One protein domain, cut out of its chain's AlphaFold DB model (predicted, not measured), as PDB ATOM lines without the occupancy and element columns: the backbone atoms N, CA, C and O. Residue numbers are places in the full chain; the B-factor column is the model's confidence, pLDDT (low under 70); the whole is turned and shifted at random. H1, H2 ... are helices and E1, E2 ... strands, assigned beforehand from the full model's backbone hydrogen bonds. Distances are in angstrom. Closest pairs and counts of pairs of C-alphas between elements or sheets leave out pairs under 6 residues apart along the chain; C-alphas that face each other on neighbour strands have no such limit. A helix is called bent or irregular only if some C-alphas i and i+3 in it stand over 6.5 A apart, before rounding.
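Overview. This is residues 81 to 159 of the 159 residues of the protein "Iron-regulated protein" of Chrysochromulina tobinii (UniProt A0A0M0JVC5). Look for a compact body with a thin arm: a small wall of two parallel strands, E1 and E2, has H1 packed on it, mainly at E2, and H4 near the end where both strands begin, while H2 folds back along H1 and the short H3 follows near H2. Residues 147 to 159, of which 147 to 153 belong to H5, stick out from this body and make the length. The printed part has 79 residues, with five named helices and two named strands in the order E1, H1, H2, H3, H4, E2, H5; the class is mixed, helices and strands. It is only just loose, close to compact, with a radius of gyration of the C-alphas of 14.0 A and spans of 53 by 21 by 17 A.

Along the chain. Find C-alpha 81 at (163.913, 170.763, 216.704); there E1, residues 81 to 88, begins, 15.3 A long, and it bends by 94 degrees at residue 85. Its neighbour E2 is residues 138 to 143, 15.8 A long. H1, residues 89 to 100, begins at (161.498, 184.924, 216.518) and measures 17.2 A; it is irregular, with C-alphas 90 and 93 7.4 A apart. Then come H2, residues 105 to 111, H3, residues 114 to 117, and H4, residues 126 to 134, 11.9 A long. H5, residues 146 to 153, ends at C-alpha 153, (146.209, 192.847, 213.151).

Arrangement. Begin at the sheet, where E1 and E2 are parallel at 37 degrees; N 82 and O 138 are within hydrogen-bond range at 2.9 A, and N 142 and O 87 at 3.0 A. With H1, H2, H3 and H4 between them they form a strand-helix-strand unit, two parallel neighbour strands joined through helices. The closest C-alphas of H1 and E2 are those of Arg 89 and Gly 141, 4.8 A apart. H1 and H2 form a helical hairpin: they touch, with Ala 94 and Arg 111 closest at 5.9 A between C-alphas, and run opposite ways at a shallow tilt of 32 degrees. H1 touches H4 with residues 98 to 100 alone, the C-alphas of Val 99 and Arg 133 being closest at 4.2 A, at a steep tilt of 60 degrees. H3 is close to H2 but not clearly touching, 7.5 A between the C-alphas of Ala 109 and Lys 115. Every O i to N i+4 pair is within hydrogen-bond range in H2, H4 and H5, but 6 of 8 in H1; H3 is too short for such a pair.

Size, cuts and confidence. Measure from Lys 134 to Ile 159, the chain's last residue, and you have the two C-alphas farthest apart, 52.9 A. Without residues 147 to 159, which stand free, the body spans 28 by 20 by 18 A. The printed part has no cut, and no link is long. The mean pLDDT of the printed part is 88.6, with residues 146 to 151 and 153 to 159 under 70.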
ATOM      1  N   MET A  81     164.194 169.409 216.226       97.25
ATOM      2  CA  MET A  81     163.913 170.763 216.704       97.25
ATOM      3  C   MET A  81     162.421 170.900 216.996       97.25
ATOM      4  O   MET A  81     161.592 170.348 216.274       97.25
ATOM      5  N   ILE A  82     162.074 171.661 218.035       98.31
ATOM      6  CA  ILE A  82     160.682 171.911 218.430       98.31
ATOM      7  C   ILE A  82     160.330 173.358 218.101       98.31
ATOM      8  O   ILE A  82     160.913 174.291 218.654       98.31
ATOM      9  N   GLY A  83     159.365 173.546 217.205       97.62
ATOM     10  CA  GLY A  83     158.790 174.852 216.910       97.62
ATOM     11  C   GLY A  83     157.599 175.155 217.811       97.62
ATOM     12  O   GLY A  83     156.711 174.321 217.954       97.62
ATOM     13  N   LEU A  84     157.579 176.347 218.404       97.56
ATOM     14  CA  LEU A  84     156.516 176.815 219.289       97.56
ATOM     15  C   LEU A  84     155.864 178.083 218.723       97.56
ATOM     16  O   LEU A  84     156.530 179.110 218.576       97.56
ATOM     17  N   GLU A  85     154.565 178.014 218.426       95.56
ATOM     18  CA  GLU A  85     153.772 179.122 217.862       95.56
ATOM     19  C   GLU A  85     153.711 180.335 218.795       95.56
ATOM     20  O   GLU A  85     153.854 181.474 218.363       95.56
ATOM     21  N   MET A  86     153.574 180.102 220.098       94.31
ATOM     22  CA  MET A  86     153.517 181.164 221.102       94.31
ATOM     23  C   MET A  86     154.833 181.911 221.297       94.31
ATOM     24  O   MET A  86     154.889 182.954 221.955       94.31
ATOM     25  N   CYS A  87     155.920 181.363 220.757       95.44
ATOM     26  CA  CYS A  87     157.230 181.970 220.818       95.44
ATOM     27  C   CYS A  87     157.516 182.738 219.532       95.44
ATOM     28  O   CYS A  87     157.380 182.244 218.417       95.44
ATOM     29  N   TRP A  88     157.987 183.959 219.711       93.81
ATOM     30  CA  TRP A  88     158.271 184.900 218.647       93.81
ATOM     31  C   TRP A  88     159.727 184.725 218.224       93.81
ATOM     32  O   TRP A  88     160.565 184.378 219.059       93.81
ATOM     33  N   ARG A  89     160.088 185.021 216.971       91.31
ATOM     34  CA  ARG A  89     161.498 184.924 216.518       91.31
ATOM     35  C   ARG A  89     162.486 185.681 217.420       91.31
ATOM     36  O   ARG A  89     163.584 185.202 217.688       91.31
ATOM     37  N   GLN A  90     162.075 186.828 217.963       93.12
ATOM     38  CA  GLN A  90     162.875 187.632 218.900       93.12
ATOM     39  C   GLN A  90     163.145 186.937 220.253       93.12
ATOM     40  O   GLN A  90     164.074 187.311 220.969       93.12
ATOM     41  N   HIS A  91     162.384 185.893 220.599       96.19
ATOM     42  CA  HIS A  91     162.559 185.110 221.826       96.19
ATOM     43  C   HIS A  91     163.716 184.106 221.742       96.19
ATOM     44  O   HIS A  91     164.044 183.491 222.758       96.19
ATOM     45  N   GLN A  92     164.378 183.945 220.587       97.06
ATOM     46  CA  GLN A  92     165.363 182.875 220.382       97.06
ATOM     47  C   GLN A  92     166.492 182.873 221.420       97.06
ATOM     48  O   GLN A  92     166.837 181.818 221.940       97.06
ATOM     49  N   ARG A  93     167.012 184.046 221.813       96.75
ATOM     50  CA  ARG A  93     168.047 184.131 222.865       96.75
ATOM     51  C   ARG A  93     167.555 183.615 224.222       96.75
ATOM     52  O   ARG A  93     168.331 183.034 224.975       96.75
ATOM     53  N   ALA A  94     166.281 183.834 224.550       97.19
ATOM     54  CA  ALA A  94     165.686 183.340 225.788       97.19
ATOM     55  C   ALA A  94     165.474 181.819 225.744       97.19
ATOM     56  O   ALA A  94     165.766 181.147 226.732       97.19
ATOM     57  N   LEU A  95     165.024 181.296 224.600       98.12
ATOM     58  CA  LEU A  95     164.836 179.862 224.363       98.12
ATOM     59  C   LEU A  95     166.168 179.106 224.401       98.12
ATOM     60  O   LEU A  95     166.293 178.128 225.135       98.12
ATOM     61  N   ASP A  96     167.185 179.603 223.696       98.25
ATOM     62  CA  ASP A  96     168.515 178.991 223.674       98.25
ATOM     63  C   ASP A  96     169.143 179.002 225.079       98.25
ATOM     64  O   ASP A  96     169.687 177.992 225.522       98.25
ATOM     65  N   ALA A  97     169.000 180.097 225.837       97.75
ATOM     66  CA  ALA A  97     169.463 180.151 227.226       97.75
ATOM     67  C   ALA A  97     168.692 179.194 228.154       97.75
ATOM     68  O   ALA A  97     169.264 178.681 229.115       97.75
ATOM     69  N   PHE A  98     167.404 178.958 227.885       98.12
ATOM     70  CA  PHE A  98     166.595 178.004 228.638       98.12
ATOM     71  C   PHE A  98     167.016 176.554 228.392       98.12
ATOM     72  O   PHE A  98     167.127 175.794 229.352       98.12
ATOM     73  N   VAL A  99     167.270 176.183 227.135       98.19
ATOM     74  CA  VAL A  99     167.636 174.811 226.753       98.19
ATOM     75  C   VAL A  99     169.106 174.513 227.055       98.19
ATOM     76  O   VAL A  99     169.425 173.464 227.610       98.19
ATOM     77  N   PHE A 100     170.011 175.422 226.688       97.94
ATOM     78  CA  PHE A 100     171.447 175.143 226.643       97.94
ATOM     79  C   PHE A 100     172.260 175.800 227.768       97.94
ATOM     80  O   PHE A 100     173.430 175.447 227.918       97.94
ATOM     81  N   GLY A 101     171.666 176.721 228.538       94.75
ATOM     82  CA  GLY A 101     172.322 177.489 229.604       94.75
ATOM     83  C   GLY A 101     171.729 177.270 231.004       94.75
ATOM     84  O   GLY A 101     171.152 176.228 231.306       94.75
ATOM     85  N   ASP A 102     171.856 178.278 231.871       86.81
ATOM     86  CA  ASP A 102     171.411 178.281 233.278       86.81
ATOM     87  C   ASP A 102     169.931 178.704 233.460       86.81
ATOM     88  O   ASP A 102     169.535 179.343 234.449       86.81
ATOM     89  N   GLY A 103     169.099 178.412 232.460       87.50
ATOM     90  CA  GLY A 103     167.729 178.897 232.407       87.50
ATOM     91  C   GLY A 103     166.770 178.202 233.376       87.50
ATOM     92  O   GLY A 103     166.843 177.004 233.653       87.50
ATOM     93  N   SER A 104     165.804 178.977 233.862       95.69
ATOM     94  CA  SER A 104     164.648 178.513 234.629       95.69
ATOM     95  C   SER A 104     163.361 178.915 233.913       95.69
ATOM     96  O   SER A 104     163.373 179.815 233.070       95.69
ATOM     97  N   PHE A 105     162.240 178.283 234.266       97.12
ATOM     98  CA  PHE A 105     160.929 178.684 233.753       97.12
ATOM     99  C   PHE A 105     160.600 180.144 234.076       97.12
ATOM    100  O   PHE A 105     160.084 180.857 233.225       97.12
ATOM    101  N   GLU A 106     160.986 180.618 235.260       96.94
ATOM    102  CA  GLU A 106     160.840 182.019 235.653       96.94
ATOM    103  C   GLU A 106     161.641 182.963 234.738       96.94
ATOM    104  O   GLU A 106     161.095 183.932 234.206       96.94
ATOM    105  N   LYS A 107     162.925 182.658 234.487       97.38
ATOM    106  CA  LYS A 107     163.769 183.446 233.572       97.38
ATOM    107  C   LYS A 107     163.201 183.430 232.152       97.38
ATOM    108  O   LYS A 107     163.203 184.471 231.499       97.38
ATOM    109  N   LEU A 108     162.725 182.275 231.681       97.44
ATOM    110  CA  LEU A 108     162.103 182.135 230.365       97.44
ATOM    111  C   LEU A 108     160.843 183.003 230.265       97.44
ATOM    112  O   LEU A 108     160.749 183.823 229.352       97.44
ATOM    113  N   ALA A 109     159.925 182.885 231.227       97.25
ATOM    114  CA  ALA A 109     158.684 183.655 231.266       97.25
ATOM    115  C   ALA A 109     158.953 185.165 231.265       97.25
ATOM    116  O   ALA A 109     158.344 185.909 230.496       97.25
ATOM    117  N   LYS A 110     159.919 185.617 232.075       96.94
ATOM    118  CA  LYS A 110     160.317 187.027 232.148       96.94
ATOM    119  C   LYS A 110     160.936 187.521 230.838       96.94
ATOM    120  O   LYS A 110     160.537 188.565 230.336       96.94
ATOM    121  N   ARG A 111     161.903 186.785 230.276       96.12
ATOM    122  CA  ARG A 111     162.640 187.196 229.063       96.12
ATOM    123  C   ARG A 111     161.792 187.168 227.793       96.12
ATOM    124  O   ARG A 111     162.127 187.860 226.841       96.12
ATOM    125  N   THR A 112     160.731 186.368 227.778       95.69
ATOM    126  CA  THR A 112     159.766 186.312 226.670       95.69
ATOM    127  C   THR A 112     158.552 187.202 226.897       95.69
ATOM    128  O   THR A 112     157.703 187.274 226.023       95.69
ATOM    129  N   ALA A 113     158.448 187.864 228.058       95.31
ATOM    130  CA  ALA A 113     157.233 188.549 228.486       95.31
ATOM    131  C   ALA A 113     155.977 187.667 228.306       95.31
ATOM    132  O   ALA A 113     154.936 188.144 227.869       95.31
ATOM    133  N   TRP A 114     156.076 186.380 228.667       95.38
ATOM    134  CA  TRP A 114     155.113 185.324 228.325       95.38
ATOM    135  C   TRP A 114     153.647 185.699 228.569       95.38
ATOM    136  O   TRP A 114     152.789 185.498 227.713       95.38
ATOM    137  N   LYS A 115     153.356 186.297 229.731       93.38
ATOM    138  CA  LYS A 115     151.997 186.732 230.089       93.38
ATOM    139  C   LYS A 115     151.437 187.789 229.127       93.38
ATOM    140  O   LYS A 115     150.236 187.817 228.911       93.38
ATOM    141  N   LEU A 116     152.285 188.650 228.571       90.75
ATOM    142  CA  LEU A 116     151.890 189.685 227.616       90.75
ATOM    143  C   LEU A 116     151.837 189.148 226.180       90.75
ATOM    144  O   LEU A 116     150.926 189.487 225.437       90.75
ATOM    145  N   THR A 117     152.821 188.339 225.778       90.19
ATOM    146  CA  THR A 117     152.967 187.901 224.380       90.19
ATOM    147  C   THR A 117     152.145 186.668 224.033       90.19
ATOM    148  O   THR A 117     151.900 186.430 222.855       90.19
ATOM    149  N   TRP A 118     151.787 185.859 225.033       93.81
ATOM    150  CA  TRP A 118     150.972 184.657 224.857       93.81
ATOM    151  C   TRP A 118     149.689 184.679 225.681       93.81
ATOM    152  O   TRP A 118     148.624 184.375 225.164       93.81
ATOM    153  N   GLY A 119     149.775 185.046 226.960       91.88
ATOM    154  CA  GLY A 119     148.599 185.194 227.826       91.88
ATOM    155  C   GLY A 119     148.086 183.908 228.481       91.88
ATOM    156  O   GLY A 119     147.469 183.999 229.540       91.88
ATOM    157  N   TYR A 120     148.393 182.724 227.942       94.19
ATOM    158  CA  TYR A 120     148.056 181.443 228.581       94.19
ATOM    159  C   TYR A 120     149.071 181.020 229.650       94.19
ATOM    160  O   TYR A 120     150.222 181.468 229.654       94.19
ATOM    161  N   ASP A 121     148.663 180.115 230.546       93.88
ATOM    162  CA  ASP A 121     149.555 179.564 231.569       93.88
ATOM    163  C   ASP A 121     150.714 178.784 230.920       93.88
ATOM    164  O   ASP A 121     150.519 177.863 230.124       93.88
ATOM    165  N   LEU A 122     151.946 179.145 231.285       94.56
ATOM    166  CA  LEU A 122     153.161 178.471 230.833       94.56
ATOM    167  C   LEU A 122     153.176 176.986 231.231       94.56
ATOM    168  O   LEU A 122     153.797 176.174 230.541       94.56
ATOM    169  N   ASN A 123     152.486 176.611 232.313       92.88
ATOM    170  CA  ASN A 123     152.430 175.231 232.800       92.88
ATOM    171  C   ASN A 123     151.870 174.244 231.771       92.88
ATOM    172  O   ASN A 123     152.263 173.076 231.793       92.88
ATOM    173  N   HIS A 124     151.034 174.704 230.835       93.38
ATOM    174  CA  HIS A 124     150.570 173.884 229.716       93.38
ATOM    175  C   HIS A 124     151.741 173.341 228.875       93.38
ATOM    176  O   HIS A 124     151.775 172.161 228.536       93.38
ATOM    177  N   TYR A 125     152.779 174.157 228.675       95.88
ATOM    178  CA  TYR A 125     153.951 173.851 227.845       95.88
ATOM    179  C   TYR A 125     155.142 173.310 228.645       95.88
ATOM    180  O   TYR A 125     156.152 172.889 228.071       95.88
ATOM    181  N   ALA A 126     155.057 173.311 229.980       95.38
ATOM    182  CA  ALA A 126     156.189 173.015 230.849       95.38
ATOM    183  C   ALA A 126     156.758 171.604 230.635       95.38
ATOM    184  O   ALA A 126     157.975 171.440 230.685       95.38
ATOM    185  N   LYS A 127     155.923 170.595 230.335       95.31
ATOM    186  CA  LYS A 127     156.406 169.236 230.014       95.31
ATOM    187  C   LYS A 127     157.302 169.224 228.779       95.31
ATOM    188  O   LYS A 127     158.407 168.690 228.830       95.31
ATOM    189  N   VAL A 128     156.822 169.824 227.689       97.25
ATOM    190  CA  VAL A 128     157.530 169.887 226.405       97.25
ATOM    191  C   VAL A 128     158.838 170.660 226.561       97.25
ATOM    192  O   VAL A 128     159.897 170.166 226.183       97.25
ATOM    193  N   LEU A 129     158.788 171.829 227.201       98.00
ATOM    194  CA  LEU A 129     159.964 172.659 227.457       98.00
ATOM    195  C   LEU A 129     160.985 171.953 228.366       98.00
ATOM    196  O   LEU A 129     162.181 171.958 228.073       98.00
ATOM    197  N   ALA A 130     160.540 171.311 229.449       97.62
ATOM    198  CA  ALA A 130     161.429 170.570 230.343       97.62
ATOM    199  C   ALA A 130     162.109 169.395 229.628       97.62
ATOM    200  O   ALA A 130     163.303 169.170 229.831       97.62
ATOM    201  N   TYR A 131     161.372 168.679 228.776       97.75
ATOM    202  CA  TYR A 131     161.924 167.608 227.952       97.75
ATOM    203  C   TYR A 131     162.955 168.136 226.959       97.75
ATOM    204  O   TYR A 131     164.067 167.619 226.910       97.75
ATOM    205  N   ALA A 132     162.636 169.225 226.257       98.00
ATOM    206  CA  ALA A 132     163.563 169.858 225.327       98.00
ATOM    207  C   ALA A 132     164.873 170.265 226.015       98.00
ATOM    208  O   ALA A 132     165.953 169.993 225.502       98.00
ATOM    209  N   ARG A 133     164.797 170.838 227.224       97.44
ATOM    210  CA  ARG A 133     165.989 171.154 228.025       97.44
ATOM    211  C   ARG A 133     166.771 169.902 228.423       97.44
ATOM    212  O   ARG A 133     167.995 169.902 228.326       97.44
ATOM    213  N   LYS A 134     166.083 168.854 228.888       96.88
ATOM    214  CA  LYS A 134     166.708 167.597 229.332       96.88
ATOM    215  C   LYS A 134     167.483 166.922 228.197       96.88
ATOM    216  O   LYS A 134     168.629 166.547 228.403       96.88
ATOM    217  N   GLU A 135     166.869 166.817 227.024       96.94
ATOM    218  CA  GLU A 135     167.442 166.149 225.848       96.94
ATOM    219  C   GLU A 135     168.267 167.105 224.964       96.94
ATOM    220  O   GLU A 135     168.753 166.717 223.907       96.94
ATOM    221  N   ARG A 136     168.433 168.370 225.383       96.88
ATOM    222  CA  ARG A 136     169.122 169.432 224.625       96.88
ATOM    223  C   ARG A 136     168.569 169.626 223.201       96.88
ATOM    224  O   ARG A 136     169.311 169.946 222.275       96.88
ATOM    225  N   ILE A 137     167.256 169.492 223.039       98.00
ATOM    226  CA  ILE A 137     166.538 169.729 221.782       98.00
ATOM    227  C   ILE A 137     166.331 171.232 221.608       98.00
ATOM    228  O   ILE A 137     165.770 171.902 222.479       98.00
ATOM    229  N   ARG A 138     166.751 171.777 220.462       97.88
ATOM    230  CA  ARG A 138     166.573 173.204 220.183       97.88
ATOM    231  C   ARG A 138     165.088 173.552 220.087       97.88
ATOM    232  O   ARG A 138     164.349 172.933 219.324       97.88
ATOM    233  N   VAL A 139     164.685 174.598 220.806       98.25
ATOM    234  CA  VAL A 139     163.346 175.190 220.710       98.25
ATOM    235  C   VAL A 139     163.424 176.474 219.889       98.25
ATOM    236  O   VAL A 139     164.285 177.321 220.140       98.25
ATOM    237  N   VAL A 140     162.534 176.622 218.911       97.44
ATOM    238  CA  VAL A 140     162.484 177.782 218.013       97.44
ATOM    239  C   VAL A 140     161.129 178.476 218.084       97.44
ATOM    240  O   VAL A 140     160.082 177.832 218.134       97.44
ATOM    241  N   GLY A 141     161.151 179.809 218.100       96.25
ATOM    242  CA  GLY A 141     159.935 180.612 218.017       96.25
ATOM    243  C   GLY A 141     159.443 180.710 216.578       96.25
ATOM    244  O   GLY A 141     160.181 181.192 215.716       96.25
ATOM    245  N   LEU A 142     158.220 180.249 216.319       94.19
ATOM    246  CA  LEU A 142     157.648 180.237 214.971       94.19
ATOM    247  C   LEU A 142     156.977 181.562 214.595       94.19
ATOM    248  O   LEU A 142     156.915 181.880 213.407       94.19
ATOM    249  N   ASN A 143     156.512 182.347 215.572       89.25
ATOM    250  CA  ASN A 143     155.740 183.553 215.283       89.25
ATOM    251  C   ASN A 143     156.591 184.666 214.654       89.25
ATOM    252  O   ASN A 143     157.783 184.829 214.961       89.25
ATOM    253  N   ALA A 144     155.950 185.468 213.803       80.12
ATOM    254  CA  ALA A 144     156.520 186.699 213.267       80.12
ATOM    255  C   ALA A 144     156.828 187.698 214.404       80.12
ATOM    256  O   ALA A 144     156.336 187.509 215.507       80.12
ATOM    257  N   PRO A 145     157.665 188.734 214.203       75.00
ATOM    258  CA  PRO A 145     157.992 189.713 215.254       75.00
ATOM    259  C   PRO A 145     156.777 190.476 215.824       75.00
ATOM    260  O   PRO A 145     155.834 190.762 215.088       75.00
ATOM    261  N   TYR A 146     156.838 190.876 217.109       67.56
ATOM    262  CA  TYR A 146     155.725 191.485 217.891       67.56
ATOM    263  C   TYR A 146     155.069 192.656 217.220       67.56
ATOM    264  O   TYR A 146     153.855 192.702 217.024       67.56
ATOM    265  N   GLN A 147     155.918 193.560 216.783       66.19
ATOM    266  CA  GLN A 147     155.481 194.780 216.152       66.19
ATOM    267  C   GLN A 147     154.766 194.493 214.827       66.19
ATOM    268  O   GLN A 147     153.749 195.114 214.559       66.19
ATOM    269  N   LEU A 148     155.208 193.492 214.054       65.19
ATOM    270  CA  LEU A 148     154.601 193.170 212.762       65.19
ATOM    271  C   LEU A 148     153.189 192.586 212.908       65.19
ATOM    272  O   LEU A 148     152.292 192.977 212.167       65.19
ATOM    273  N   VAL A 149     152.978 191.684 213.872       67.12
ATOM    274  CA  VAL A 149     151.657 191.071 214.109       67.12
ATOM    275  C   VAL A 149     150.646 192.112 214.586       67.12
ATOM    276  O   VAL A 149     149.514 192.111 214.111       67.12
ATOM    277  N   ILE A 150     151.047 193.040 215.464       64.12
ATOM    278  CA  ILE A 150     150.162 194.138 215.881       64.12
ATOM    279  C   ILE A 150     149.826 195.044 214.700       64.12
ATOM    280  O   ILE A 150     148.661 195.381 214.521       64.12
ATOM    281  N   THR A 151     150.818 195.436 213.896       69.25
ATOM    282  CA  THR A 151     150.601 196.362 212.776       69.25
ATOM    283  C   THR A 151     149.644 195.796 211.727       69.25
ATOM    284  O   THR A 151     148.833 196.545 211.199       69.25
ATOM    285  N   VAL A 152     149.699 194.492 211.443       72.44
ATOM    286  CA  VAL A 152     148.797 193.841 210.471       72.44
ATOM    287  C   VAL A 152     147.454 193.445 211.098       72.44
ATOM    288  O   VAL A 152     146.453 193.346 210.399       72.44
ATOM    289  N   GLY A 153     147.419 193.215 212.413       58.97
ATOM    290  CA  GLY A 153     146.209 192.847 213.151       58.97
ATOM    291  C   GLY A 153     145.276 194.017 213.465       58.97
ATOM    292  O   GLY A 153     144.156 193.783 213.922       58.97
ATOM    293  N   GLN A 154     145.700 195.262 213.229       53.84
ATOM    294  CA  GLN A 154     144.768 196.385 213.231       53.84
ATOM    295  C   GLN A 154     143.933 196.324 211.946       53.84
ATOM    296  O   GLN A 154     144.516 196.216 210.865       53.84
ATOM    297  N   PRO A 155     142.589 196.371 212.028       49.09
ATOM    298  CA  PRO A 155     141.772 196.572 210.842       49.09
ATOM    299  C   PRO A 155     142.299 197.830 210.161       49.09
ATOM    300  O   PRO A 155     142.392 198.870 210.809       49.09
ATOM    301  N   GLY A 156     142.709 197.725 208.896       51.53
ATOM    302  CA  GLY A 156     143.048 198.916 208.130       51.53
ATOM    303  C   GLY A 156     141.855 199.859 208.197       51.53
ATOM    304  O   GLY A 156     140.737 199.426 207.908       51.53
ATOM    305  N   ASP A 157     142.078 201.099 208.633       49.75
ATOM    306  CA  ASP A 157     141.055 202.133 208.559       49.75
ATOM    307  C   ASP A 157     140.537 202.146 207.119       49.75
ATOM    308  O   ASP A 157     141.299 202.345 206.168       49.75
ATOM    309  N   ALA A 158     139.255 201.813 206.958       42.94
ATOM    310  CA  ALA A 158     138.589 201.856 205.672       42.94
ATOM    311  C   ALA A 158     138.677 203.298 205.159       42.94
ATOM    312  O   ALA A 158     138.150 204.212 205.795       42.94
ATOM    313  N   ILE A 159     139.403 203.481 204.056       42.75
ATOM    314  CA  ILE A 159     139.476 204.737 203.303       42.75
ATOM    315  C   ILE A 159     138.147 204.969 202.590       42.75
ATOM    316  O   ILE A 159     137.622 203.981 202.021       42.75
TER     317      ILE A 159